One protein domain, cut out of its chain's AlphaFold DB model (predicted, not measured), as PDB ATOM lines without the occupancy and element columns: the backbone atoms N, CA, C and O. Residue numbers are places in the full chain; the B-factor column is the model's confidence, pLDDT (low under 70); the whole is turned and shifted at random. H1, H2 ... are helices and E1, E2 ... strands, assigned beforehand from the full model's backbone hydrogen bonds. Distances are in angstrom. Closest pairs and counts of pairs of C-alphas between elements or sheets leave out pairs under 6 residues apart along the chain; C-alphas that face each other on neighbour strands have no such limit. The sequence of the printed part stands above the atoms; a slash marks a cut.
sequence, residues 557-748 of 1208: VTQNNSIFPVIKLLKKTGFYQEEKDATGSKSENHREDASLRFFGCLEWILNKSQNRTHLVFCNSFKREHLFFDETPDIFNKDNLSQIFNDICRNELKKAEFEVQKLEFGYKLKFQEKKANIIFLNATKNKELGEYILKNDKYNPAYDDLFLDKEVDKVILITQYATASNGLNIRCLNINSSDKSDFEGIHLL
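AT A GLANCE: This is residues 557 to 748 of the 1208 residues of an uncharacterized protein of Emticicia sp. 17J42-9 (UniProt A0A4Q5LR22). A twisted sheet of six strands curls round the long helix H2, with H3 on the same face and H6 covering part of the other. H1 packs on H2, away from the sheet, and H4 packs on H1; residues 579 to 584 stick out as a free loop before H2. The printed part has 192 residues with seven named helices and six named strands, in the order H1 H2 E1 H3 H4 E2 E3 E4 H5 H6 E5 H7 E6. The sheet, ordered E2 E3 E4 E5 E1 E6, is mixed, and so is the class, helices and strands. The whole is compact, with a radius of gyration of the C-alphas of 17.3 A and spans of 50 by 38 by 30 A.

HOW THE PARTS SIT: E2, residues 657 to 661, E3, 666 to 670, and E4, 673 to 680, form a meander, each strand the antiparallel neighbour of the one before; N 658 and O 669, 2.9 A, and N 668 and O 675, 2.8 A, are within hydrogen-bond range. E5, 713 to 719, is parallel to E4 (N 678 and O 715, 2.9 A) and to E1, 613 to 618 (N 616 and O 716, 2.8 A). E6, 744 to 747, is an edge strand parallel to E1, with N 615 and O 744 at 2.8 A. The sheet curls round H2, residues 585 to 607; the C-alphas of Leu 606 and Lys 673, the closest of H2 and E4, are 6.4 A apart. H3, 622 to 630, is on the same face at a height of 9.4 A. H6, 700 to 707, is on the opposite face at 10.2 A. H5, 682 to 695, and H6 link E4 to E5 in a strand-helix-strand unit, two parallel neighbour strands with helices between, its crossover right-handed. H7, 720 to 724, makes a split unit with E5 and E6, E1 between them, also right-handed. H1, 564 to 572, touches residues 588 to 596 of H2 in a helical hairpin, a shallow tilt of 23 degrees, closest C-alphas Lys 571 and Glu 592, 7.1 A. H4, 642 to 654, touches H1 at Val 566 and Cys 648, closest C-alphas 6.1 A apart. H4, H5 and H7 only graze the sheet. Every O i to N i+4 pair is within range in H2, H3, H4, H5 and H7, against 4 of 5 in H1 and 2 of 4 in H6.

IN THESE COORDINATES: H1 begins at C-alpha 564 (-49.034, 22.000, 120.416), and E6 ends at C-alpha 747 (-60.650, 38.863, 116.532). H2 is 33.2 A long, E4 22.1 A and H5 20.3 A.

THE WHOLE: The C-alphas of Ala 582 and Ser 736, the two farthest apart, are 51.9 A apart. The printed part has no cut; the links H1 to H2, H3 to H4 and H7 to E6 are long. Mean pLDDT of the printed part is 81.1, and under 70 at residues 578 to 587, 632 to 647, 689 to 690, 692 to 697 and 723 to 728.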
ATOM      1  N   VAL A 557     -54.423  25.908 116.842       92.19
ATOM      2  CA  VAL A 557     -53.321  24.951 116.684       92.19
ATOM      3  C   VAL A 557     -53.822  23.510 116.875       92.19
ATOM      4  O   VAL A 557     -54.497  23.202 117.860       92.19
ATOM      5  N   THR A 558     -53.466  22.614 115.952       90.19
ATOM      6  CA  THR A 558     -53.797  21.178 116.014       90.19
ATOM      7  C   THR A 558     -52.587  20.332 116.424       90.19
ATOM      8  O   THR A 558     -51.478  20.842 116.555       90.19
ATOM      9  N   GLN A 559     -52.789  19.022 116.613       86.56
ATOM     10  CA  GLN A 559     -51.747  18.082 117.060       86.56
ATOM     11  C   GLN A 559     -50.495  18.050 116.169       86.56
ATOM     12  O   GLN A 559     -49.428  17.680 116.648       86.56
ATOM     13  N   ASN A 560     -50.614  18.454 114.902       82.38
ATOM     14  CA  ASN A 560     -49.517  18.424 113.931       82.38
ATOM     15  C   ASN A 560     -48.566  19.625 114.040       82.38
ATOM     16  O   ASN A 560     -47.537  19.650 113.371       82.38
ATOM     17  N   ASN A 561     -48.908  20.640 114.833       87.25
ATOM     18  CA  ASN A 561     -48.085  21.833 114.979       87.25
ATOM     19  C   ASN A 561     -47.065  21.664 116.117       87.25
ATOM     20  O   ASN A 561     -47.381  21.140 117.187       87.25
ATOM     21  N   SER A 562     -45.852  22.171 115.901       87.31
ATOM     22  CA  SER A 562     -44.720  22.027 116.814       87.31
ATOM     23  C   SER A 562     -44.902  22.673 118.195       87.31
ATOM     24  O   SER A 562     -44.304  22.198 119.156       87.31
ATOM     25  N   ILE A 563     -45.751  23.698 118.348       89.25
ATOM     26  CA  ILE A 563     -46.049  24.325 119.650       89.25
ATOM     27  C   ILE A 563     -47.149  23.587 120.431       89.25
ATOM     28  O   ILE A 563     -47.307  23.786 121.637       89.25
ATOM     29  N   PHE A 564     -47.923  22.711 119.779       91.38
ATOM     30  CA  PHE A 564     -49.034  22.000 120.416       91.38
ATOM     31  C   PHE A 564     -48.610  21.163 121.638       91.38
ATOM     32  O   PHE A 564     -49.289  21.256 122.670       91.38
ATOM     33  N   PRO A 565     -47.495  20.396 121.602       89.69
ATOM     34  CA  PRO A 565     -46.998  19.677 122.772       89.69
ATOM     35  C   PRO A 565     -46.726  20.599 123.961       89.69
ATOM     36  O   PRO A 565     -47.099  20.254 125.081       89.69
ATOM     37  N   VAL A 566     -46.167  21.794 123.724       87.38
ATOM     38  CA  VAL A 566     -45.893  22.794 124.771       87.38
ATOM     39  C   VAL A 566     -47.193  23.243 125.439       87.38
ATOM     40  O   VAL A 566     -47.294  23.239 126.663       87.38
ATOM     41  N   ILE A 567     -48.229  23.559 124.658       87.44
ATOM     42  CA  ILE A 567     -49.527  23.998 125.198       87.44
ATOM     43  C   ILE A 567     -50.176  22.895 126.048       87.44
ATOM     44  O   ILE A 567     -50.694  23.170 127.135       87.44
ATOM     45  N   LYS A 568     -50.121  21.636 125.590       88.69
ATOM     46  CA  LYS A 568     -50.627  20.482 126.353       88.69
ATOM     47  C   LYS A 568     -49.823  20.224 127.618       88.69
ATOM     48  O   LYS A 568     -50.388  19.790 128.620       88.69
ATOM     49  N   LEU A 569     -48.523  20.485 127.573       84.19
ATOM     50  CA  LEU A 569     -47.628  20.370 128.706       84.19
ATOM     51  C   LEU A 569     -48.000  21.422 129.764       84.19
ATOM     52  O   LEU A 569     -48.317  21.035 130.884       84.19
ATOM     53  N   LEU A 570     -48.139  22.703 129.396       80.62
ATOM     54  CA  LEU A 570     -48.592  23.776 130.300       80.62
ATOM     55  C   LEU A 570     -49.896  23.438 131.036       80.62
ATOM     56  O   LEU A 570     -50.042  23.724 132.219       80.62
ATOM     57  N   LYS A 571     -50.846  22.766 130.382       83.19
ATOM     58  CA  LYS A 571     -52.060  22.310 131.072       83.19
ATOM     59  C   LYS A 571     -51.759  21.358 132.230       83.19
ATOM     60  O   LYS A 571     -52.348  21.485 133.295       83.19
ATOM     61  N   LYS A 572     -50.814  20.432 132.053       79.88
ATOM     62  CA  LYS A 572     -50.445  19.450 133.084       79.88
ATOM     63  C   LYS A 572     -49.785  20.077 134.316       79.88
ATOM     64  O   LYS A 572     -49.805  19.438 135.360       79.88
ATOM     65  N   THR A 573     -49.230  21.291 134.230       72.69
ATOM     66  CA  THR A 573     -48.678  21.992 135.411       72.69
ATOM     67  C   THR A 573     -49.712  22.742 136.223       72.69
ATOM     68  O   THR A 573     -49.366  23.319 137.249       72.69
ATOM     69  N   GLY A 574     -50.952  22.814 135.744       73.25
ATOM     70  CA  GLY A 574     -51.908  23.767 136.278       73.25
ATOM     71  C   GLY A 574     -51.602  25.214 135.882       73.25
ATOM     72  O   GLY A 574     -52.133  26.115 136.514       73.25
ATOM     73  N   PHE A 575     -50.825  25.484 134.816       76.44
ATOM     74  CA  PHE A 575     -50.628  26.851 134.283       76.44
ATOM     75  C   PHE A 575     -51.958  27.568 133.997       76.44
ATOM     76  O   PHE A 575     -52.078  28.790 134.087       76.44
ATOM     77  N   TYR A 576     -52.983  26.791 133.643       77.25
ATOM     78  CA  TYR A 576     -54.332  27.280 133.381       77.25
ATOM     79  C   TYR A 576     -55.243  27.286 134.618       77.25
ATOM     80  O   TYR A 576     -56.414  27.643 134.479       77.25
ATOM     81  N   GLN A 577     -54.741  26.937 135.805       71.25
ATOM     82  CA  GLN A 577     -55.462  26.962 137.081       71.25
ATOM     83  C   GLN A 577     -55.109  28.258 137.826       71.25
ATOM     84  O   GLN A 577     -53.941  28.548 138.059       71.25
ATOM     85  N   GLU A 578     -56.103  29.073 138.188       58.94
ATOM     86  CA  GLU A 578     -55.881  30.221 139.081       58.94
ATOM     87  C   GLU A 578     -56.198  29.808 140.531       58.94
ATOM     88  O   GLU A 578     -57.135  29.044 140.765       58.94
ATOM     89  N   GLU A 579     -55.461  30.346 141.517       44.31
ATOM     90  CA  GLU A 579     -55.556  30.010 142.961       44.31
ATOM     91  C   GLU A 579     -56.967  30.146 143.585       44.31
ATOM     92  O   GLU A 579     -57.177  29.759 144.733       44.31
ATOM     93  N   LYS A 580     -57.945  30.715 142.868       44.88
ATOM     94  CA  LYS A 580     -59.287  31.045 143.379       44.88
ATOM     95  C   LYS A 580     -60.447  30.539 142.512       44.88
ATOM     96  O   LYS A 580     -61.554  31.067 142.617       44.88
ATOM     97  N   ASP A 581     -60.248  29.529 141.667       43.72
ATOM     98  CA  ASP A 581     -61.349  28.998 140.857       43.72
ATOM     99  C   ASP A 581     -62.257  28.042 141.647       43.72
ATOM    100  O   ASP A 581     -62.024  26.840 141.740       43.72
ATOM    101  N   ALA A 582     -63.385  28.563 142.133       34.50
ATOM    102  CA  ALA A 582     -64.477  27.773 142.712       34.50
ATOM    103  C   ALA A 582     -65.285  26.952 141.669       34.50
ATOM    104  O   ALA A 582     -66.307  26.364 142.016       34.50
ATOM    105  N   THR A 583     -64.884  26.932 140.384       40.25
ATOM    106  CA  THR A 583     -65.716  26.434 139.260       40.25
ATOM    107  C   THR A 583     -65.153  25.247 138.454       40.25
ATOM    108  O   THR A 583     -65.807  24.786 137.517       40.25
ATOM    109  N   GLY A 584     -64.013  24.666 138.844       48.84
ATOM    110  CA  GLY A 584     -63.547  23.364 138.329       48.84
ATOM    111  C   GLY A 584     -63.077  23.321 136.858       48.84
ATOM    112  O   GLY A 584     -62.932  24.346 136.188       48.84
ATOM    113  N   SER A 585     -62.851  22.095 136.358       50.16
ATOM    114  CA  SER A 585     -62.153  21.713 135.103       50.16
ATOM    115  C   SER A 585     -62.657  22.338 133.789       50.16
ATOM    116  O   SER A 585     -61.954  22.322 132.779       50.16
ATOM    117  N   LYS A 586     -63.865  22.918 133.766       55.59
ATOM    118  CA  LYS A 586     -64.417  23.591 132.574       55.59
ATOM    119  C   LYS A 586     -63.715  24.912 132.252       55.59
ATOM    120  O   LYS A 586     -63.589  25.256 131.078       55.59
ATOM    121  N   SER A 587     -63.274  25.651 133.271       66.31
ATOM    122  CA  SER A 587     -62.571  26.930 133.099       66.31
ATOM    123  C   SER A 587     -61.187  26.732 132.468       66.31
ATOM    124  O   SER A 587     -60.812  27.458 131.547       66.31
ATOM    125  N   GLU A 588     -60.484  25.684 132.895       73.81
ATOM    126  CA  GLU A 588     -59.162  25.282 132.415       73.81
ATOM    127  C   GLU A 588     -59.158  24.966 130.912       73.81
ATOM    128  O   GLU A 588     -58.373  25.550 130.165       73.81
ATOM    129  N   ASN A 589     -60.092  24.125 130.445       80.44
ATOM    130  CA  ASN A 589     -60.248  23.805 129.018       80.44
ATOM    131  C   ASN A 589     -60.469  25.066 128.176       80.44
ATOM    132  O   ASN A 589     -59.914  25.216 127.094       80.44
ATOM    133  N   HIS A 590     -61.253  26.012 128.692       79.06
ATOM    134  CA  HIS A 590     -61.549  27.229 127.952       79.06
ATOM    135  C   HIS A 590     -60.338  28.154 127.799       79.06
ATOM    136  O   HIS A 590     -60.215  28.839 126.781       79.06
ATOM    137  N   ARG A 591     -59.474  28.193 128.819       83.50
ATOM    138  CA  ARG A 591     -58.220  28.954 128.806       83.50
ATOM    139  C   ARG A 591     -57.205  28.310 127.865       83.50
ATOM    140  O   ARG A 591     -56.572  29.026 127.101       83.50
ATOM    141  N   GLU A 592     -57.118  26.983 127.863       87.94
ATOM    142  CA  GLU A 592     -56.319  26.229 126.896       87.94
ATOM    143  C   GLU A 592     -56.766  26.501 125.450       87.94
ATOM    144  O   GLU A 592     -55.936  26.820 124.601       87.94
ATOM    145  N   ASP A 593     -58.073  26.451 125.172       88.50
ATOM    146  CA  ASP A 593     -58.611  26.749 123.840       88.50
ATOM    147  C   ASP A 593     -58.273  28.176 123.383       88.50
ATOM    148  O   ASP A 593     -58.066  28.423 122.193       88.50
ATOM    149  N   ALA A 594     -58.227  29.134 124.316       88.62
ATOM    150  CA  ALA A 594     -57.804  30.502 124.022       88.62
ATOM    151  C   ALA A 594     -56.324  30.559 123.613       88.62
ATOM    152  O   ALA A 594     -56.022  31.167 122.587       88.62
ATOM    153  N   SER A 595     -55.439  29.850 124.322       91.50
ATOM    154  CA  SER A 595     -54.028  29.721 123.932       91.50
ATOM    155  C   SER A 595     -53.878  29.059 122.559       91.50
ATOM    156  O   SER A 595     -53.132  29.549 121.715       91.50
ATOM    157  N   LEU A 596     -54.618  27.977 122.289       93.69
ATOM    158  CA  LEU A 596     -54.594  27.306 120.982       93.69
ATOM    159  C   LEU A 596     -55.019  28.255 119.850       93.69
ATOM    160  O   LEU A 596     -54.409  28.244 118.783       93.69
ATOM    161  N   ARG A 597     -56.025  29.111 120.070       94.38
ATOM    162  CA  ARG A 597     -56.419  30.151 119.101       94.38
ATOM    163  C   ARG A 597     -55.368  31.247 118.950       94.38
ATOM    164  O   ARG A 597     -55.174  31.730 117.836       94.38
ATOM    165  N   PHE A 598     -54.717  31.643 120.041       95.44
ATOM    166  CA  PHE A 598     -53.665  32.657 120.037       95.44
ATOM    167  C   PHE A 598     -52.461  32.218 119.198       95.44
ATOM    168  O   PHE A 598     -52.071  32.923 118.270       95.44
ATOM    169  N   PHE A 599     -51.924  31.024 119.458       94.31
ATOM    170  CA  PHE A 599     -50.794  30.502 118.689       94.31
ATOM    171  C   PHE A 599     -51.170  30.168 117.240       94.31
ATOM    172  O   PHE A 599     -50.344  30.356 116.351       94.31
ATOM    173  N   GLY A 600     -52.422  29.770 116.976       94.31
ATOM    174  CA  GLY A 600     -52.918  29.572 115.610       94.31
ATOM    175  C   GLY A 600     -52.949  30.885 114.823       94.31
ATOM    176  O   GLY A 600     -52.561  30.931 113.656       94.31
ATOM    177  N   CYS A 601     -53.304  31.986 115.493       96.38
ATOM    178  CA  CYS A 601     -53.235  33.321 114.907       96.38
ATOM    179  C   CYS A 601     -51.790  33.763 114.653       96.38
ATOM    180  O   CYS A 601     -51.515  34.316 113.591       96.38
ATOM    181  N   LEU A 602     -50.868  33.522 115.594       95.31
ATOM    182  CA  LEU A 602     -49.446  33.833 115.403       95.31
ATOM    183  C   LEU A 602     -48.869  33.083 114.198       95.31
ATOM    184  O   LEU A 602     -48.237  33.699 113.346       95.31
ATOM    185  N   GLU A 603     -49.133  31.781 114.087       92.56
ATOM    186  CA  GLU A 603     -48.698  30.973 112.946       92.56
ATOM    187  C   GLU A 603     -49.290  31.495 111.630       92.56
ATOM    188  O   GLU A 603     -48.577  31.647 110.639       92.56
ATOM    189  N   TRP A 604     -50.585  31.829 111.614       94.88
ATOM    190  CA  TRP A 604     -51.225  32.411 110.435       94.88
ATOM    191  C   TRP A 604     -50.549  33.725 110.015       94.88
ATOM    192  O   TRP A 604     -50.257  33.913 108.833       94.88
ATOM    193  N   ILE A 605     -50.251  34.610 110.971       96.75
ATOM    194  CA  ILE A 605     -49.581  35.890 110.708       96.75
ATOM    195  C   ILE A 605     -48.163  35.673 110.160       96.75
ATOM    196  O   ILE A 605     -47.755  36.337 109.209       96.75
ATOM    197  N   LEU A 606     -47.398  34.745 110.726       94.75
ATOM    198  CA  LEU A 606     -46.006  34.538 110.321       94.75
ATOM    199  C   LEU A 606     -45.891  33.830 108.965       94.75
ATOM    200  O   LEU A 606     -45.029  34.188 108.161       94.75
ATOM    201  N   ASN A 607     -46.785  32.875 108.693       91.62
ATOM    202  CA  ASN A 607     -46.641  31.957 107.561       91.62
ATOM    203  C   ASN A 607     -47.574  32.263 106.377       91.62
ATOM    204  O   ASN A 607     -47.279  31.850 105.256       91.62
ATOM    205  N   LYS A 608     -48.707  32.950 106.587       93.19
ATOM    206  CA  LYS A 608     -49.740  33.162 105.544       93.19
ATOM    207  C   LYS A 608     -50.028  34.630 105.222       93.19
ATOM    208  O   LYS A 608     -50.477  34.914 104.102       93.19
ATOM    209  N   SER A 609     -49.804  35.535 106.173       95.00
ATOM    210  CA  SER A 609     -49.991  36.975 105.970       95.00
ATOM    211  C   SER A 609     -48.924  37.550 105.040       95.00
ATOM    212  O   SER A 609     -47.735  37.235 105.153       95.00
ATOM    213  N   GLN A 610     -49.348  38.453 104.159       91.75
ATOM    214  CA  GLN A 610     -48.436  39.264 103.344       91.75
ATOM    215  C   GLN A 610     -48.086  40.601 104.009       91.75
ATOM    216  O   GLN A 610     -47.093  41.229 103.653       91.75
ATOM    217  N   ASN A 611     -48.855  41.003 105.017       94.06
ATOM    218  CA  ASN A 611     -48.755  42.305 105.660       94.06
ATOM    219  C   ASN A 611     -47.763  42.303 106.822       94.06
ATOM    220  O   ASN A 611     -47.483  41.264 107.413       94.06
ATOM    221  N   ARG A 612     -47.200  43.458 107.164       93.94
ATOM    222  CA  ARG A 612     -46.207  43.575 108.236       93.94
ATOM    223  C   ARG A 612     -46.861  43.789 109.594       93.94
ATOM    224  O   ARG A 612     -46.417  43.199 110.580       93.94
ATOM    225  N   THR A 613     -47.855  44.670 109.670       95.50
ATOM    226  CA  THR A 613     -48.401  45.151 110.949       95.50
ATOM    227  C   THR A 613     -49.761  44.534 111.252       95.50
ATOM    228  O   THR A 613     -50.678  44.562 110.433       95.50
ATOM    229  N   HIS A 614     -49.909  43.984 112.456       96.75
ATOM    230  CA  HIS A 614     -51.089  43.221 112.858       96.75
ATOM    231  C   HIS A 614     -51.625  43.675 114.216       96.75
ATOM    232  O   HIS A 614     -50.864  43.847 115.168       96.75
ATOM    233  N   LEU A 615     -52.947  43.818 114.311       96.38
ATOM    234  CA  LEU A 615     -53.670  44.137 115.537       96.38
ATOM    235  C   LEU A 615     -54.540  42.951 115.966       96.38
ATOM    236  O   LEU A 615     -55.465  42.553 115.263       96.38
ATOM    237  N   VAL A 616     -54.268  42.393 117.139       96.81
ATOM    238  CA  VAL A 616     -54.944  41.204 117.670       96.81
ATOM    239  C   VAL A 616     -55.804  41.588 118.871       96.81
ATOM    240  O   VAL A 616     -55.296  42.117 119.857       96.81
ATOM    241  N   PHE A 617     -57.101  41.290 118.808       94.94
ATOM    242  CA  PHE A 617     -58.056  41.459 119.900       94.94
ATOM    243  C   PHE A 617     -58.387  40.124 120.563       94.94
ATOM    244  O   PHE A 617     -58.794  39.168 119.899       94.94
ATOM    245  N   CYS A 618     -58.283  40.095 121.892       91.88
ATOM    246  CA  CYS A 618     -58.763  39.000 122.728       91.88
ATOM    247  C   CYS A 618     -59.465  39.509 123.999       91.88
ATOM    248  O   CYS A 618     -59.387  40.684 124.356       91.88
ATOM    249  N   ASN A 619     -60.150  38.637 124.737       87.06
ATOM    250  CA  ASN A 619     -60.713  39.007 126.041       87.06
ATOM    251  C   ASN A 619     -59.635  39.278 127.096       87.06
ATOM    252  O   ASN A 619     -59.749  40.203 127.902       87.06
ATOM    253  N   SER A 620     -58.589  38.457 127.116       85.94
ATOM    254  CA  SER A 620     -57.457  38.576 128.030       85.94
ATOM    255  C   SER A 620     -56.230  37.948 127.397       85.94
ATOM    256  O   SER A 620     -56.340  36.898 126.774       85.94
ATOM    257  N   PHE A 621     -55.082  38.590 127.601       89.75
ATOM    258  CA  PHE A 621     -53.770  38.084 127.205       89.75
ATOM    259  C   PHE A 621     -52.863  37.809 128.414       89.75
ATOM    260  O   PHE A 621     -51.661  37.628 128.261       89.75
ATOM    261  N   LYS A 622     -53.397  37.848 129.648       86.44
ATOM    262  CA  LYS A 622     -52.594  37.754 130.887       86.44
ATOM    263  C   LYS A 622     -51.705  36.505 130.905       86.44
ATOM    264  O   LYS A 622     -50.581  36.574 131.383       86.44
ATOM    265  N   ARG A 623     -52.210  35.385 130.383       84.94
ATOM    266  CA  ARG A 623     -51.500  34.100 130.350       84.94
ATOM    267  C   ARG A 623     -50.463  34.052 129.244       84.94
ATOM    268  O   ARG A 623     -49.369  33.571 129.467       84.94
ATOM    269  N   GLU A 624     -50.797  34.571 128.075       89.19
ATOM    270  CA  GLU A 624     -49.898  34.665 126.935       89.19
ATOM    271  C   GLU A 624     -48.740  35.614 127.274       89.19
ATOM    272  O   GLU A 624     -47.587  35.272 127.066       89.19
ATOM    273  N   HIS A 625     -49.021  36.749 127.914       89.06
ATOM    274  CA  HIS A 625     -47.991  37.641 128.444       89.06
ATOM    275  C   HIS A 625     -47.139  36.960 129.518       89.06
ATOM    276  O   HIS A 625     -45.922  37.072 129.465       89.06
ATOM    277  N   LEU A 626     -47.748  36.220 130.458       84.94
ATOM    278  CA  LEU A 626     -47.002  35.446 131.457       84.94
ATOM    279  C   LEU A 626     -46.096  34.402 130.795       84.94
ATOM    280  O   LEU A 626     -44.929  34.301 131.144       84.94
ATOM    281  N   PHE A 627     -46.607  33.680 129.799       85.00
ATOM    282  CA  PHE A 627     -45.831  32.724 129.022       85.00
ATOM    283  C   PHE A 627     -44.629  33.407 128.357       85.00
ATOM    284  O   PHE A 627     -43.515  32.908 128.468       85.00
ATOM    285  N   PHE A 628     -44.812  34.575 127.735       88.12
ATOM    286  CA  PHE A 628     -43.717  35.355 127.143       88.12
ATOM    287  C   PHE A 628     -42.751  35.944 128.185       88.12
ATOM    288  O   PHE A 628     -41.565  36.052 127.895       88.12
ATOM    289  N   ASP A 629     -43.219  36.309 129.381       83.56
ATOM    290  CA  ASP A 629     -42.377  36.784 130.487       83.56
ATOM    291  C   ASP A 629     -41.523  35.668 131.087       83.56
ATOM    292  O   ASP A 629     -40.367  35.897 131.428       83.56
ATOM    293  N   GLU A 630     -42.087  34.469 131.212       75.62
ATOM    294  CA  GLU A 630     -41.397  33.311 131.767       75.62
ATOM    295  C   GLU A 630     -40.508  32.631 130.725       75.62
ATOM    296  O   GLU A 630     -39.530  32.010 131.117       75.62
ATOM    297  N   THR A 631     -40.778  32.775 129.419       73.50
ATOM    298  CA  THR A 631     -40.003  32.120 128.342       73.50
ATOM    299  C   THR A 631     -38.494  32.450 128.343       73.50
ATOM    300  O   THR A 631     -37.687  31.534 128.172       73.50
ATOM    301  N   PRO A 632     -38.069  33.707 128.564       60.91
ATOM    302  CA  PRO A 632     -36.655  34.056 128.711       60.91
ATOM    303  C   PRO A 632     -35.976  33.411 129.929       60.91
ATOM    304  O   PRO A 632     -34.789  33.102 129.867       60.91
ATOM    305  N   ASP A 633     -36.727  33.175 131.010       61.78
ATOM    306  CA  ASP A 633     -36.201  32.797 132.330       61.78
ATOM    307  C   ASP A 633     -36.634  31.395 132.798       61.78
ATOM    308  O   ASP A 633     -36.378  31.046 133.950       61.78
ATOM    309  N   ILE A 634     -37.288  30.602 131.930       55.03
ATOM    310  CA  ILE A 634     -38.109  29.408 132.234       55.03
ATOM    311  C   ILE A 634     -37.644  28.686 133.514       55.03
ATOM    312  O   ILE A 634     -36.778  27.808 133.478       55.03
ATOM    313  N   PHE A 635     -38.282  29.131 134.611       50.09
ATOM    314  CA  PHE A 635     -38.479  28.597 135.968       50.09
ATOM    315  C   PHE A 635     -37.295  28.467 136.956       50.09
ATOM    316  O   PHE A 635     -36.529  27.506 136.947       50.09
ATOM    317  N   ASN A 636     -37.278  29.376 137.945       43.97
ATOM    318  CA  ASN A 636     -36.281  29.490 139.023       43.97
ATOM    319  C   ASN A 636     -36.831  29.149 140.439       43.97
ATOM    320  O   ASN A 636     -36.420  29.761 141.424       43.97
ATOM    321  N   LYS A 637     -37.792  28.214 140.580       45.53
ATOM    322  CA  LYS A 637     -38.300  27.772 141.904       45.53
ATOM    323  C   LYS A 637     -38.498  26.253 142.027       45.53
ATOM    324  O   LYS A 637     -39.185  25.649 141.210       45.53
ATOM    325  N   ASP A 638     -37.881  25.713 143.080       45.81
ATOM    326  CA  ASP A 638     -37.963  24.413 143.765       45.81
ATOM    327  C   ASP A 638     -38.131  23.091 142.972       45.81
ATOM    328  O   ASP A 638     -39.068  22.861 142.210       45.81
ATOM    329  N   ASN A 639     -37.177  22.197 143.270       43.22
ATOM    330  CA  ASN A 639     -36.782  20.844 142.831       43.22
ATOM    331  C   ASN A 639     -37.764  19.834 142.182       43.22
ATOM    332  O   ASN A 639     -37.306  18.767 141.786       43.22
ATOM    333  N   LEU A 640     -39.056  20.119 141.995       44.00
ATOM    334  CA  LEU A 640     -39.951  19.312 141.136       44.00
ATOM    335  C   LEU A 640     -40.194  19.957 139.760       44.00
ATOM    336  O   LEU A 640     -40.663  19.290 138.839       44.00
ATOM    337  N   SER A 641     -39.829  21.234 139.597       56.09
ATOM    338  CA  SER A 641     -40.016  21.995 138.362       56.09
ATOM    339  C   SER A 641     -38.959  21.695 137.286       56.09
ATOM    340  O   SER A 641     -39.304  21.648 136.112       56.09
ATOM    341  N   GLN A 642     -37.698  21.409 137.633       57.34
ATOM    342  CA  GLN A 642     -36.592  21.350 136.654       57.34
ATOM    343  C   GLN A 642     -36.800  20.376 135.486       57.34
ATOM    344  O   GLN A 642     -36.649  20.785 134.340       57.34
ATOM    345  N   ILE A 643     -37.215  19.129 135.737       55.75
ATOM    346  CA  ILE A 643     -37.445  18.140 134.663       55.75
ATOM    347  C   ILE A 643     -38.538  18.631 133.712       55.75
ATOM    348  O   ILE A 643     -38.420  18.522 132.495       55.75
ATOM    349  N   PHE A 644     -39.603  19.199 134.266       60.62
ATOM    350  CA  PHE A 644     -40.704  19.736 133.488       60.62
ATOM    351  C   PHE A 644     -40.271  20.949 132.654       60.62
ATOM    352  O   PHE A 644     -40.626  21.065 131.482       60.62
ATOM    353  N   ASN A 645     -39.446  21.815 133.240       67.94
ATOM    354  CA  ASN A 645     -38.873  22.988 132.590       67.94
ATOM    355  C   ASN A 645     -37.947  22.581 131.446       67.94
ATOM    356  O   ASN A 645     -37.997  23.180 130.377       67.94
ATOM    357  N   ASP A 646     -37.141  21.540 131.645       69.00
ATOM    358  CA  ASP A 646     -36.248  21.004 130.627       69.00
ATOM    359  C   ASP A 646     -37.029  20.332 129.494       69.00
ATOM    360  O   ASP A 646     -36.684  20.517 128.326       69.00
ATOM    361  N   ILE A 647     -38.130  19.631 129.795       69.50
ATOM    362  CA  ILE A 647     -39.048  19.114 128.768       69.50
ATOM    363  C   ILE A 647     -39.676  20.281 127.994       69.50
ATOM    364  O   ILE A 647     -39.598  20.287 126.770       69.50
ATOM    365  N   CYS A 648     -40.221  21.299 128.668       75.31
ATOM    366  CA  CYS A 648     -40.754  22.501 128.016       75.31
ATOM    367  C   CYS A 648     -39.707  23.194 127.136       75.31
ATOM    368  O   CYS A 648     -40.004  23.528 125.993       75.31
ATOM    369  N   ARG A 649     -38.473  23.378 127.625       77.12
ATOM    370  CA  ARG A 649     -37.363  23.967 126.856       77.12
ATOM    371  C   ARG A 649     -37.020  23.128 125.634       77.12
ATOM    372  O   ARG A 649     -36.793  23.684 124.566       77.12
ATOM    373  N   ASN A 650     -36.978  21.807 125.779       81.75
ATOM    374  CA  ASN A 650     -36.704  20.907 124.664       81.75
ATOM    375  C   ASN A 650     -37.822  20.960 123.619       81.75
ATOM    376  O   ASN A 650     -37.523  21.032 122.432       81.75
ATOM    377  N   GLU A 651     -39.089  20.982 124.035       86.19
ATOM    378  CA  GLU A 651     -40.223  21.129 123.116       86.19
ATOM    379  C   GLU A 651     -40.249  22.513 122.444       86.19
ATOM    380  O   GLU A 651     -40.475  22.595 121.242       86.19
ATOM    381  N   LEU A 652     -39.918  23.596 123.157       86.75
ATOM    382  CA  LEU A 652     -39.782  24.938 122.571       86.75
ATOM    383  C   LEU A 652     -38.639  25.021 121.554       86.75
ATOM    384  O   LEU A 652     -38.818  25.596 120.484       86.75
ATOM    385  N   LYS A 653     -37.491  24.393 121.843       86.56
ATOM    386  CA  LYS A 653     -36.379  24.276 120.886       86.56
ATOM    387  C   LYS A 653     -36.781  23.486 119.646       86.56
ATOM    388  O   LYS A 653     -36.480  23.919 118.541       86.56
ATOM    389  N   LYS A 654     -37.486  22.359 119.810       87.12
ATOM    390  CA  LYS A 654     -38.044  21.585 118.684       87.12
ATOM    391  C   LYS A 654     -39.057  22.395 117.878       87.12
ATOM    392  O   LYS A 654     -39.170  22.198 116.676       87.12
ATOM    393  N   ALA A 655     -39.788  23.292 118.535       85.69
ATOM    394  CA  ALA A 655     -40.702  24.216 117.885       85.69
ATOM    395  C   ALA A 655     -40.012  25.432 117.251       85.69
ATOM    396  O   ALA A 655     -40.705  26.234 116.629       85.69
ATOM    397  N   GLU A 656     -38.690  25.564 117.400       89.38
ATOM    398  CA  GLU A 656     -37.906  26.734 116.993       89.38
ATOM    399  C   GLU A 656     -38.472  28.042 117.561       89.38
ATOM    400  O   GLU A 656     -38.517  29.059 116.872       89.38
ATOM    401  N   PHE A 657     -38.949  27.996 118.806       90.69
ATOM    402  CA  PHE A 657     -39.598  29.108 119.486       90.69
ATOM    403  C   PHE A 657     -38.635  29.760 120.484       90.69
ATOM    404  O   PHE A 657     -38.324  29.191 121.532       90.69
ATOM    405  N   GLU A 658     -38.183  30.971 120.170       89.12
ATOM    406  CA  GLU A 658     -37.269  31.766 120.995       89.12
ATOM    407  C   GLU A 658     -37.858  33.159 121.237       89.12
ATOM    408  O   GLU A 658     -38.342  33.813 120.311       89.12
ATOM    409  N   VAL A 659     -37.804  33.635 122.481       90.19
ATOM    410  CA  VAL A 659     -38.334  34.948 122.874       90.19
ATOM    411  C   VAL A 659     -37.262  35.733 123.613       90.19
ATOM    412  O   VAL A 659     -36.700  35.260 124.598       90.19
ATOM    413  N   GLN A 660     -37.025  36.963 123.170       90.62
ATOM    414  CA  GLN A 660     -36.203  37.950 123.859       90.62
ATOM    415  C   GLN A 660     -37.097  39.060 124.411       90.62
ATOM    416  O   GLN A 660     -37.865  39.676 123.671       90.62
ATOM    417  N   LYS A 661     -36.978  39.349 125.708       90.06
ATOM    418  CA  LYS A 661     -37.692  40.460 126.346       90.06
ATOM    419  C   LYS A 661     -37.043  41.800 125.994       90.06
ATOM    420  O   LYS A 661     -35.825  41.941 126.065       90.06
ATOM    421  N   LEU A 662     -37.873  42.773 125.633       88.62
ATOM    422  CA  LEU A 662     -37.510  44.164 125.367       88.62
ATOM    423  C   LEU A 662     -38.206  45.076 126.389       88.62
ATOM    424  O   LEU A 662     -39.063  44.629 127.152       88.62
ATOM    425  N   GLU A 663     -37.867  46.365 126.398       84.12
ATOM    426  CA  GLU A 663     -38.455  47.336 127.335       84.12
ATOM    427  C   GLU A 663     -39.983  47.446 127.186       84.12
ATOM    428  O   GLU A 663     -40.706  47.432 128.184       84.12
ATOM    429  N   PHE A 664     -40.486  47.499 125.945       82.38
ATOM    430  CA  PHE A 664     -41.914  47.691 125.652       82.38
ATOM    431  C   PHE A 664     -42.583  46.490 124.950       82.38
ATOM    432  O   PHE A 664     -43.741  46.558 124.537       82.38
ATOM    433  N   GLY A 665     -41.890  45.358 124.818       90.44
ATOM    434  CA  GLY A 665     -42.409  44.195 124.099       90.44
ATOM    435  C   GLY A 665     -41.446  43.017 124.091       90.44
ATOM    436  O   GLY A 665     -40.611  42.877 124.981       90.44
ATOM    437  N   TYR A 666     -41.563  42.170 123.074       94.56
ATOM    438  CA  TYR A 666     -40.741  40.976 122.913       94.56
ATOM    439  C   TYR A 666     -40.321  40.810 121.456       94.56
ATOM    440  O   TYR A 666     -41.126  41.056 120.560       94.56
ATOM    441  N   LYS A 667     -39.100  40.330 121.219       95.00
ATOM    442  CA  LYS A 667     -38.651  39.855 119.907       95.00
ATOM    443  C   LYS A 667     -38.801  38.338 119.875       95.00
ATOM    444  O   LYS A 667     -38.167  37.631 120.654       95.00
ATOM    445  N   LEU A 668     -39.692  37.857 119.022       95.38
ATOM    446  CA  LEU A 668     -40.002  36.450 118.806       95.38
ATOM    447  C   LEU A 668     -39.244  35.948 117.578       95.38
ATOM    448  O   LEU A 668     -39.266  36.605 116.539       95.38
ATOM    449  N   LYS A 669     -38.655  34.760 117.673       93.50
ATOM    450  CA  LYS A 669     -38.291  33.921 116.532       93.50
ATOM    451  C   LYS A 669     -39.112  32.633 116.608       93.50
ATOM    452  O   LYS A 669     -39.102  31.978 117.646       93.50
ATOM    453  N   PHE A 670     -39.843  32.304 115.547       91.31
ATOM    454  CA  PHE A 670     -40.673  31.102 115.462       91.31
ATOM    455  C   PHE A 670     -40.640  30.538 114.037       91.31
ATOM    456  O   PHE A 670     -41.033  31.245 113.112       91.31
ATOM    457  N   GLN A 671     -40.168  29.294 113.862       85.31
ATOM    458  CA  GLN A 671     -40.040  28.627 112.549       85.31
ATOM    459  C   GLN A 671     -39.324  29.520 111.513       85.31
ATOM    460  O   GLN A 671     -39.886  29.899 110.489       85.31
ATOM    461  N   GLU A 672     -38.105  29.950 111.851       86.25
ATOM    462  CA  GLU A 672     -37.267  30.915 111.107       86.25
ATOM    463  C   GLU A 672     -37.797  32.358 110.960       86.25
ATOM    464  O   GLU A 672     -37.013  33.256 110.639       86.25
ATOM    465  N   LYS A 673     -39.075  32.631 111.245       93.50
ATOM    466  CA  LYS A 673     -39.667  33.976 111.158       93.50
ATOM    467  C   LYS A 673     -39.417  34.792 112.412       93.50
ATOM    468  O   LYS A 673     -39.459  34.267 113.522       93.50
ATOM    469  N   LYS A 674     -39.205  36.095 112.244       95.50
ATOM    470  CA  LYS A 674     -38.971  37.045 113.334       95.50
ATOM    471  C   LYS A 674     -40.124  38.031 113.460       95.50
ATOM    472  O   LYS A 674     -40.590  38.579 112.464       95.50
ATOM    473  N   ALA A 675     -40.560  38.319 114.681       97.44
ATOM    474  CA  ALA A 675     -41.613  39.297 114.926       97.44
ATOM    475  C   ALA A 675     -41.408  40.081 116.218       97.44
ATOM    476  O   ALA A 675     -40.944  39.529 117.211       97.44
ATOM    477  N   ASN A 676     -41.840  41.340 116.231       97.50
ATOM    478  CA  ASN A 676     -41.993  42.099 117.468       97.50
ATOM    479  C   ASN A 676     -43.418  41.928 118.001       97.50
ATOM    480  O   ASN A 676     -44.386  42.183 117.286       97.50
ATOM    481  N   ILE A 677     -43.547  41.491 119.252       96.75
ATOM    482  CA  ILE A 677     -44.816  41.248 119.939       96.75
ATOM    483  C   ILE A 677     -45.011  42.306 121.021       96.75
ATOM    484  O   ILE A 677     -44.164  42.479 121.899       96.75
ATOM    485  N   ILE A 678     -46.150  42.994 120.986       95.00
ATOM    486  CA  ILE A 678     -46.481  44.077 121.913       95.00
ATOM    487  C   ILE A 678     -47.773  43.730 122.641       95.00
ATOM    488  O   ILE A 678     -48.825  43.641 122.019       95.00
ATOM    489  N   PHE A 679     -47.728  43.591 123.962       92.56
ATOM    490  CA  PHE A 679     -48.928  43.395 124.776       92.56
ATOM    491  C   PHE A 679     -49.361  44.711 125.415       92.56
ATOM    492  O   PHE A 679     -48.699  45.235 126.316       92.56
ATOM    493  N   LEU A 680     -50.503  45.230 124.971       89.19
ATOM    494  CA  LEU A 680     -50.967  46.559 125.337       89.19
ATOM    495  C   LEU A 680     -52.395  46.502 125.889       89.19
ATOM    496  O   LEU A 680     -53.363  46.367 125.142       89.19
ATOM    497  N   ASN A 681     -52.541  46.615 127.211       86.44
ATOM    498  CA  ASN A 681     -53.847  46.784 127.857       86.44
ATOM    499  C   ASN A 681     -54.193  48.275 127.991       86.44
ATOM    500  O   ASN A 681     -53.378  49.156 127.708       86.44
ATOM    501  N   ALA A 682     -55.411  48.558 128.455       77.06
ATOM    502  CA  ALA A 682     -55.880  49.927 128.633       77.06
ATOM    503  C   ALA A 682     -54.988  50.755 129.582       77.06
ATOM    504  O   ALA A 682     -54.744  51.929 129.311       77.06
ATOM    505  N   THR A 683     -54.468  50.146 130.655       78.44
ATOM    506  CA  THR A 683     -53.607  50.813 131.645       78.44
ATOM    507  C   THR A 683     -52.253  51.207 131.059       78.44
ATOM    508  O   THR A 683     -51.929  52.390 131.054       78.44
ATOM    509  N   LYS A 684     -51.504  50.259 130.475       80.06
ATOM    510  CA  LYS A 684     -50.204  50.531 129.834       80.06
ATOM    511  C   LYS A 684     -50.333  51.550 128.704       80.06
ATOM    512  O   LYS A 684     -49.470  52.401 128.534       80.06
ATOM    513  N   ASN A 685     -51.424  51.507 127.935       74.38
ATOM    514  CA  ASN A 685     -51.629  52.504 126.886       74.38
ATOM    515  C   ASN A 685     -51.923  53.904 127.441       74.38
ATOM    516  O   ASN A 685     -51.534  54.900 126.833       74.38
ATOM    517  N   LYS A 686     -52.608  54.001 128.588       72.50
ATOM    518  CA  LYS A 686     -52.795  55.278 129.284       72.50
ATOM    519  C   LYS A 686     -51.448  55.841 129.745       72.50
ATOM    520  O   LYS A 686     -51.175  57.006 129.477       72.50
ATOM    521  N   GLU A 687     -50.603  55.009 130.350       74.94
ATOM    522  CA  GLU A 687     -49.243  55.378 130.772       74.94
ATOM    523  C   GLU A 687     -48.382  55.843 129.587       74.94
ATOM    524  O   GLU A 687     -47.729  56.883 129.664       74.94
ATOM    525  N   LEU A 688     -48.439  55.128 128.456       75.00
ATOM    526  CA  LEU A 688     -47.766  55.521 127.215       75.00
ATOM    527  C   LEU A 688     -48.255  56.883 126.705       75.00
ATOM    528  O   LEU A 688     -47.448  57.735 126.335       75.00
ATOM    529  N   GLY A 689     -49.572  57.106 126.711       69.75
ATOM    530  CA  GLY A 689     -50.159  58.393 126.349       69.75
ATOM    531  C   GLY A 689     -49.655  59.523 127.247       69.75
ATOM    532  O   GLY A 689     -49.199  60.547 126.745       69.75
ATOM    533  N   GLU A 690     -49.676  59.322 128.567       69.19
ATOM    534  CA  GLU A 690     -49.166  60.287 129.548       69.19
ATOM    535  C   GLU A 690     -47.670  60.580 129.360       69.19
ATOM    536  O   GLU A 690     -47.257  61.733 129.488       69.19
ATOM    537  N   TYR A 691     -46.863  59.571 129.017       70.69
ATOM    538  CA  TYR A 691     -45.446  59.752 128.701       70.69
ATOM    539  C   TYR A 691     -45.248  60.659 127.482       70.69
ATOM    540  O   TYR A 691     -44.481  61.621 127.556       70.69
ATOM    541  N   ILE A 692     -45.947  60.372 126.379       68.00
ATOM    542  CA  ILE A 692     -45.834  61.142 125.129       68.00
ATOM    543  C   ILE A 692     -46.237  62.599 125.369       68.00
ATOM    544  O   ILE A 692     -45.551  63.520 124.935       68.00
ATOM    545  N   LEU A 693     -47.322  62.803 126.119       64.19
ATOM    546  CA  LEU A 693     -47.830  64.128 126.460       64.19
ATOM    547  C   LEU A 693     -46.859  64.934 127.328       64.19
ATOM    548  O   LEU A 693     -46.682  66.123 127.088       64.19
ATOM    549  N   LYS A 694     -46.232  64.313 128.336       64.88
ATOM    550  CA  LYS A 694     -45.301  65.012 129.239       64.88
ATOM    551  C   LYS A 694     -44.001  65.422 128.558       64.88
ATOM    552  O   LYS A 694     -43.437  66.449 128.915       64.88
ATOM    553  N   ASN A 695     -43.505  64.604 127.637       62.00
ATOM    554  CA  ASN A 695     -42.183  64.803 127.047       62.00
ATOM    555  C   ASN A 695     -42.221  65.538 125.701       62.00
ATOM    556  O   ASN A 695     -41.153  65.826 125.167       62.00
ATOM    557  N   ASP A 696     -43.419  65.790 125.150       59.19
ATOM    558  CA  ASP A 696     -43.656  66.263 123.772       59.19
ATOM    559  C   ASP A 696     -42.799  65.503 122.739       59.19
ATOM    560  O   ASP A 696     -42.318  66.027 121.736       59.19
ATOM    561  N   LYS A 697     -42.541  64.230 123.051       65.38
ATOM    562  CA  LYS A 697     -41.636  63.340 122.337       65.38
ATOM    563  C   LYS A 697     -42.250  61.958 122.287       65.38
ATOM    564  O   LYS A 697     -42.962  61.520 123.192       65.38
ATOM    565  N   TYR A 698     -41.937  61.268 121.207       70.12
ATOM    566  CA  TYR A 698     -42.240  59.862 121.035       70.12
ATOM    567  C   TYR A 698     -41.576  59.018 122.124       70.12
ATOM    568  O   TYR A 698     -40.523  59.393 122.635       70.12
ATOM    569  N   ASN A 699     -42.196  57.894 122.487       76.44
ATOM    570  CA  ASN A 699     -41.541  56.892 123.318       76.44
ATOM    571  C   ASN A 699     -40.668  56.031 122.389       76.44
ATOM    572  O   ASN A 699     -41.241  55.251 121.625       76.44
ATOM    573  N   PRO A 700     -39.327  56.176 122.413       81.50
ATOM    574  CA  PRO A 700     -38.461  55.496 121.451       81.50
ATOM    575  C   PRO A 700     -38.589  53.979 121.579       81.50
ATOM    576  O   PRO A 700     -38.800  53.300 120.589       81.50
ATOM    577  N   ALA A 701     -38.634  53.458 122.810       84.06
ATOM    578  CA  ALA A 701     -38.756  52.026 123.064       84.06
ATOM    579  C   ALA A 701     -40.038  51.392 122.493       84.06
ATOM    580  O   ALA A 701     -40.035  50.209 122.164       84.06
ATOM    581  N   TYR A 702     -41.134  52.149 122.377       87.81
ATOM    582  CA  TYR A 702     -42.361  51.687 121.722       87.81
ATOM    583  C   TYR A 702     -42.319  51.870 120.203       87.81
ATOM    584  O   TYR A 702     -42.636  50.941 119.462       87.81
ATOM    585  N   ASP A 703     -41.943  53.063 119.740       88.38
ATOM    586  CA  ASP A 703     -41.950  53.410 118.319       88.38
ATOM    587  C   ASP A 703     -40.901  52.583 117.537       88.38
ATOM    588  O   ASP A 703     -41.194  52.107 116.436       88.38
ATOM    589  N   ASP A 704     -39.735  52.306 118.133       90.25
ATOM    590  CA  ASP A 704     -38.650  51.509 117.540       90.25
ATOM    591  C   ASP A 704     -39.092  50.074 117.209       90.25
ATOM    592  O   ASP A 704     -38.619  49.488 116.235       90.25
ATOM    593  N   LEU A 705     -40.061  49.510 117.945       92.31
ATOM    594  CA  LEU A 705     -40.588  48.167 117.668       92.31
ATOM    595  C   LEU A 705     -41.283  48.083 116.305       92.31
ATOM    596  O   LEU A 705     -41.238  47.033 115.660       92.31
ATOM    597  N   PHE A 706     -41.919  49.171 115.862       92.44
ATOM    598  CA  PHE A 706     -42.554  49.249 114.544       92.44
ATOM    599  C   PHE A 706     -41.525  49.479 113.431       92.44
ATOM    600  O   PHE A 706     -41.672  48.938 112.327       92.44
ATOM    601  N   LEU A 707     -40.477  50.247 113.741       91.94
ATOM    602  CA  LEU A 707     -39.419  50.654 112.814       91.94
ATOM    603  C   LEU A 707     -38.282  49.617 112.674       91.94
ATOM    604  O   LEU A 707     -37.435  49.769 111.793       91.94
ATOM    605  N   ASP A 708     -38.267  48.554 113.488       92.50
ATOM    606  CA  ASP A 708     -37.253  47.488 113.462       92.50
ATOM    607  C   ASP A 708     -37.229  46.731 112.118       92.50
ATOM    608  O   ASP A 708     -38.089  45.899 111.823       92.50
ATOM    609  N   LYS A 709     -36.206  46.980 111.295       91.81
ATOM    610  CA  LYS A 709     -36.046  46.347 109.974       91.81
ATOM    611  C   LYS A 709     -35.611  44.877 110.036       91.81
ATOM    612  O   LYS A 709     -35.597  44.221 108.999       91.81
ATOM    613  N   GLU A 710     -35.251  44.353 111.207       92.06
ATOM    614  CA  GLU A 710     -34.758  42.980 111.365       92.06
ATOM    615  C   GLU A 710     -35.863  41.942 111.591       92.06
ATOM    616  O   GLU A 710     -35.578  40.740 111.626       92.06
ATOM    617  N   VAL A 711     -37.104  42.384 111.803       93.69
ATOM    618  CA  VAL A 711     -38.262  41.501 111.981       93.69
ATOM    619  C   VAL A 711     -39.122  41.465 110.729       93.69
ATOM    620  O   VAL A 711     -39.243  42.464 110.024       93.69
ATOM    621  N   ASP A 712     -39.777  40.336 110.479       94.19
ATOM    622  CA  ASP A 712     -40.738  40.177 109.388       94.19
ATOM    623  C   ASP A 712     -42.072  40.861 109.719       94.19
ATOM    624  O   ASP A 712     -42.686  41.488 108.853       94.19
ATOM    625  N   LYS A 713     -42.525  40.746 110.977       96.88
ATOM    626  CA  LYS A 713     -43.861  41.171 111.426       96.88
ATOM    627  C   LYS A 713     -43.816  41.995 112.715       96.88
ATOM    628  O   LYS A 713     -42.930  41.826 113.550       96.88
ATOM    629  N   VAL A 714     -44.820  42.843 112.916       96.88
ATOM    630  CA  VAL A 714     -45.067  43.560 114.176       96.88
ATOM    631  C   VAL A 714     -46.507  43.297 114.599       96.88
ATOM    632  O   VAL A 714     -47.442  43.625 113.871       96.88
ATOM    633  N   ILE A 715     -46.687  42.675 115.760       97.50
ATOM    634  CA  ILE A 715     -47.976  42.169 116.235       97.50
ATOM    635  C   ILE A 715     -48.304  42.837 117.564       97.50
ATOM    636  O   ILE A 715     -47.660  42.585 118.583       97.50
ATOM    637  N   LEU A 716     -49.339  43.673 117.566       96.06
ATOM    638  CA  LEU A 716     -49.866  44.286 118.775       96.06
ATOM    639  C   LEU A 716     -51.086  43.509 119.261       96.06
ATOM    640  O   LEU A 716     -52.088  43.399 118.562       96.06
ATOM    641  N   ILE A 717     -51.010  43.001 120.483       95.31
ATOM    642  CA  ILE A 717     -52.052  42.231 121.153       95.31
ATOM    643  C   ILE A 717     -52.718  43.120 122.195       95.31
ATOM    644  O   ILE A 717     -52.064  43.717 123.054       95.31
ATOM    645  N   THR A 718     -54.039  43.207 122.127       93.12
ATOM    646  CA  THR A 718     -54.833  44.064 122.997       93.12
ATOM    647  C   THR A 718     -56.187  43.446 123.339       93.12
ATOM    648  O   THR A 718     -56.558  42.377 122.858       93.12
ATOM    649  N   GLN A 719     -56.930  44.125 124.211       90.25
ATOM    650  CA  GLN A 719     -58.258  43.713 124.647       90.25
ATOM    651  C   GLN A 719     -59.344  44.581 124.023       90.25
ATOM    652  O   GLN A 719     -59.118  45.752 123.713       90.25
ATOM    653  N   TYR A 720     -60.566  44.053 123.925       86.75
ATOM    654  CA  TYR A 720     -61.718  44.850 123.492       86.75
ATOM    655  C   TYR A 720     -61.937  46.103 124.347       86.75
ATOM    656  O   TYR A 720     -62.345  47.131 123.818       86.75
ATOM    657  N   ALA A 721     -61.588  46.044 125.639       76.19
ATOM    658  CA  ALA A 721     -61.605  47.199 126.536       76.19
ATOM    659  C   ALA A 721     -60.749  48.369 126.011       76.19
ATOM    660  O   ALA A 721     -61.105  49.529 126.181       76.19
ATOM    661  N   THR A 722     -59.640  48.092 125.319       73.38
ATOM    662  CA  THR A 722     -58.799  49.127 124.703       73.38
ATOM    663  C   THR A 722     -59.493  49.775 123.500       73.38
ATOM    664  O   THR A 722     -59.374  50.984 123.303       73.38
ATOM    665  N   ALA A 723     -60.258  49.007 122.715       63.03
ATOM    666  CA  ALA A 723     -61.069  49.554 121.624       63.03
ATOM    667  C   ALA A 723     -62.291  50.331 122.132       63.03
ATOM    668  O   ALA A 723     -62.636  51.351 121.535       63.03
ATOM    669  N   SER A 724     -62.920  49.885 123.221       57.50
ATOM    670  CA  SER A 724     -64.070  50.570 123.814       57.50
ATOM    671  C   SER A 724     -63.676  51.805 124.624       57.50
ATOM    672  O   SER A 724     -64.404  52.778 124.652       57.50
ATOM    673  N   ASN A 725     -62.488  51.851 125.230       59.53
ATOM    674  CA  ASN A 725     -62.039  53.035 125.979       59.53
ATOM    675  C   ASN A 725     -61.498  54.147 125.066       59.53
ATOM    676  O   ASN A 725     -60.756  55.021 125.520       59.53
ATOM    677  N   GLY A 726     -61.746  54.051 123.755       53.28
ATOM    678  CA  GLY A 726     -61.342  55.032 122.753       53.28
ATOM    679  C   GLY A 726     -59.839  55.126 122.479       53.28
ATOM    680  O   GLY A 726     -59.445  55.598 121.414       53.28
ATOM    681  N   LEU A 727     -58.992  54.625 123.375       58.88
ATOM    682  CA  LEU A 727     -57.531  54.673 123.386       58.88
ATOM    683  C   LEU A 727     -56.878  54.586 121.991       58.88
ATOM    684  O   LEU A 727     -57.104  53.644 121.230       58.88
ATOM    685  N   ASN A 728     -56.098  55.611 121.629       65.25
ATOM    686  CA  ASN A 728     -55.487  55.704 120.306       65.25
ATOM    687  C   ASN A 728     -54.299  54.738 120.225       65.25
ATOM    688  O   ASN A 728     -53.221  55.054 120.719       65.25
ATOM    689  N   ILE A 729     -54.522  53.549 119.663       74.44
ATOM    690  CA  ILE A 729     -53.454  52.583 119.394       74.44
ATOM    691  C   ILE A 729     -52.700  53.105 118.179       74.44
ATOM    692  O   ILE A 729     -53.277  53.229 117.098       74.44
ATOM    693  N   ARG A 730     -51.436  53.466 118.380       74.06
ATOM    694  CA  ARG A 730     -50.597  54.031 117.330       74.06
ATOM    695  C   ARG A 730     -49.887  52.909 116.572       74.06
ATOM    696  O   ARG A 730     -49.435  51.946 117.176       74.06
ATOM    697  N   CYS A 731     -49.784  53.068 115.260       84.88
ATOM    698  CA  CYS A 731     -48.933  52.270 114.386       84.88
ATOM    699  C   CYS A 731     -48.080  53.231 113.553       84.88
ATOM    700  O   CYS A 731     -48.536  54.331 113.219       84.88
ATOM    701  N   LEU A 732     -46.839  52.841 113.262       86.06
ATOM    702  CA  LEU A 732     -45.918  53.616 112.434       86.06
ATOM    703  C   LEU A 732     -45.602  52.887 111.138       86.06
ATOM    704  O   LEU A 732     -45.417  51.669 111.125       86.06
ATOM    705  N   ASN A 733     -45.489  53.658 110.060       83.69
ATOM    706  CA  ASN A 733     -44.974  53.160 108.798       83.69
ATOM    707  C   ASN A 733     -43.443  53.049 108.869       83.69
ATOM    708  O   ASN A 733     -42.763  54.014 109.201       83.69
ATOM    709  N   ILE A 734     -42.898  51.889 108.509       86.19
ATOM    710  CA  ILE A 734     -41.451  51.617 108.545       86.19
ATOM    711  C   ILE A 734     -40.619  52.508 107.606       86.19
ATOM    712  O   ILE A 734     -39.433  52.718 107.848       86.19
ATOM    713  N   ASN A 735     -41.224  53.020 106.530       82.31
ATOM    714  CA  ASN A 735     -40.537  53.804 105.508       82.31
ATOM    715  C   ASN A 735     -40.644  55.308 105.757       82.31
ATOM    716  O   ASN A 735     -39.652  56.011 105.590       82.31
ATOM    717  N   SER A 736     -41.829  55.806 106.127       78.69
ATOM    718  CA  SER A 736     -42.031  57.243 106.362       78.69
ATOM    719  C   SER A 736     -41.919  57.661 107.826       78.69
ATOM    720  O   SER A 736     -41.830  58.852 108.099       78.69
ATOM    721  N   SER A 737     -41.949  56.718 108.773       79.56
ATOM    722  CA  SER A 737     -42.074  56.987 110.217       79.56
ATOM    723  C   SER A 737     -43.340  57.768 110.605       79.56
ATOM    724  O   SER A 737     -43.505  58.173 111.759       79.56
ATOM    725  N   ASP A 738     -44.266  57.942 109.660       82.12
ATOM    726  CA  ASP A 738     -45.554  58.585 109.871       82.12
ATOM    727  C   ASP A 738     -46.551  57.622 110.516       82.12
ATOM    728  O   ASP A 738     -46.430  56.395 110.437       82.12
ATOM    729  N   LYS A 739     -47.589  58.186 111.140       81.81
ATOM    730  CA  LYS A 739     -48.698  57.398 111.689       81.81
ATOM    731  C   LYS A 739     -49.437  56.682 110.556       81.81
ATOM    732  O   LYS A 739     -49.924  57.327 109.630       81.81
ATOM    733  N   SER A 740     -49.594  55.369 110.678       86.38
ATOM    734  CA  SER A 740     -50.367  54.528 109.758       86.38
ATOM    735  C   SER A 740     -51.469  53.769 110.501       86.38
ATOM    736  O   SER A 740     -51.508  53.763 111.732       86.38
ATOM    737  N   ASP A 741     -52.365  53.128 109.751       89.00
ATOM    738  CA  ASP A 741     -53.242  52.091 110.302       89.00
ATOM    739  C   ASP A 741     -52.530  50.728 110.262       89.00
ATOM    740  O   ASP A 741     -51.542  50.558 109.540       89.00
ATOM    741  N   PHE A 742     -53.028  49.762 111.040       92.88
ATOM    742  CA  PHE A 742     -52.583  48.370 110.934       92.88
ATOM    743  C   PHE A 742     -53.113  47.743 109.646       92.88
ATOM    744  O   PHE A 742     -54.235  48.012 109.216       92.88
ATOM    745  N   GLU A 743     -52.307  46.869 109.061       93.81
ATOM    746  CA  GLU A 743     -52.603  46.198 107.798       93.81
ATOM    747  C   GLU A 743     -53.361  44.873 108.010       93.81
ATOM    748  O   GLU A 743     -54.027  44.376 107.102       93.81
ATOM    749  N   GLY A 744     -53.291  44.292 109.210       95.31
ATOM    750  CA  GLY A 744     -54.069  43.122 109.609       95.31
ATOM    751  C   GLY A 744     -54.824  43.323 110.922       95.31
ATOM    752  O   GLY A 744     -54.336  43.991 111.835       95.31
ATOM    753  N   ILE A 745     -56.009  42.720 111.038       96.62
ATOM    754  CA  ILE A 745     -56.810  42.699 112.267       96.62
ATOM    755  C   ILE A 745     -57.382  41.310 112.560       96.62
ATOM    756  O   ILE A 745     -57.927  40.635 111.687       96.62
ATOM    757  N   HIS A 746     -57.282  40.888 113.819       97.62
ATOM    758  CA  HIS A 746     -57.608  39.531 114.247       97.62
ATOM    759  C   HIS A 746     -58.515  39.559 115.479       97.62
ATOM    760  O   HIS A 746     -58.135  40.126 116.500       97.62
ATOM    761  N   LEU A 747     -59.706  38.954 115.406       97.31
ATOM    762  CA  LEU A 747     -60.650  38.863 116.532       97.31
ATOM    763  C   LEU A 747     -60.701  37.413 117.045       97.31
ATOM    764  O   LEU A 747     -61.307  36.544 116.410       97.31
ATOM    765  N   LEU A 748     -60.035  37.132 118.173       94.88
ATOM    766  CA  LEU A 748     -59.756  35.758 118.626       94.88
ATOM    767  C   LEU A 748     -60.863  35.106 119.460       94.88
ATOM    768  O   LEU A 748     -60.913  33.879 119.568       94.88
TER     769      LEU A 748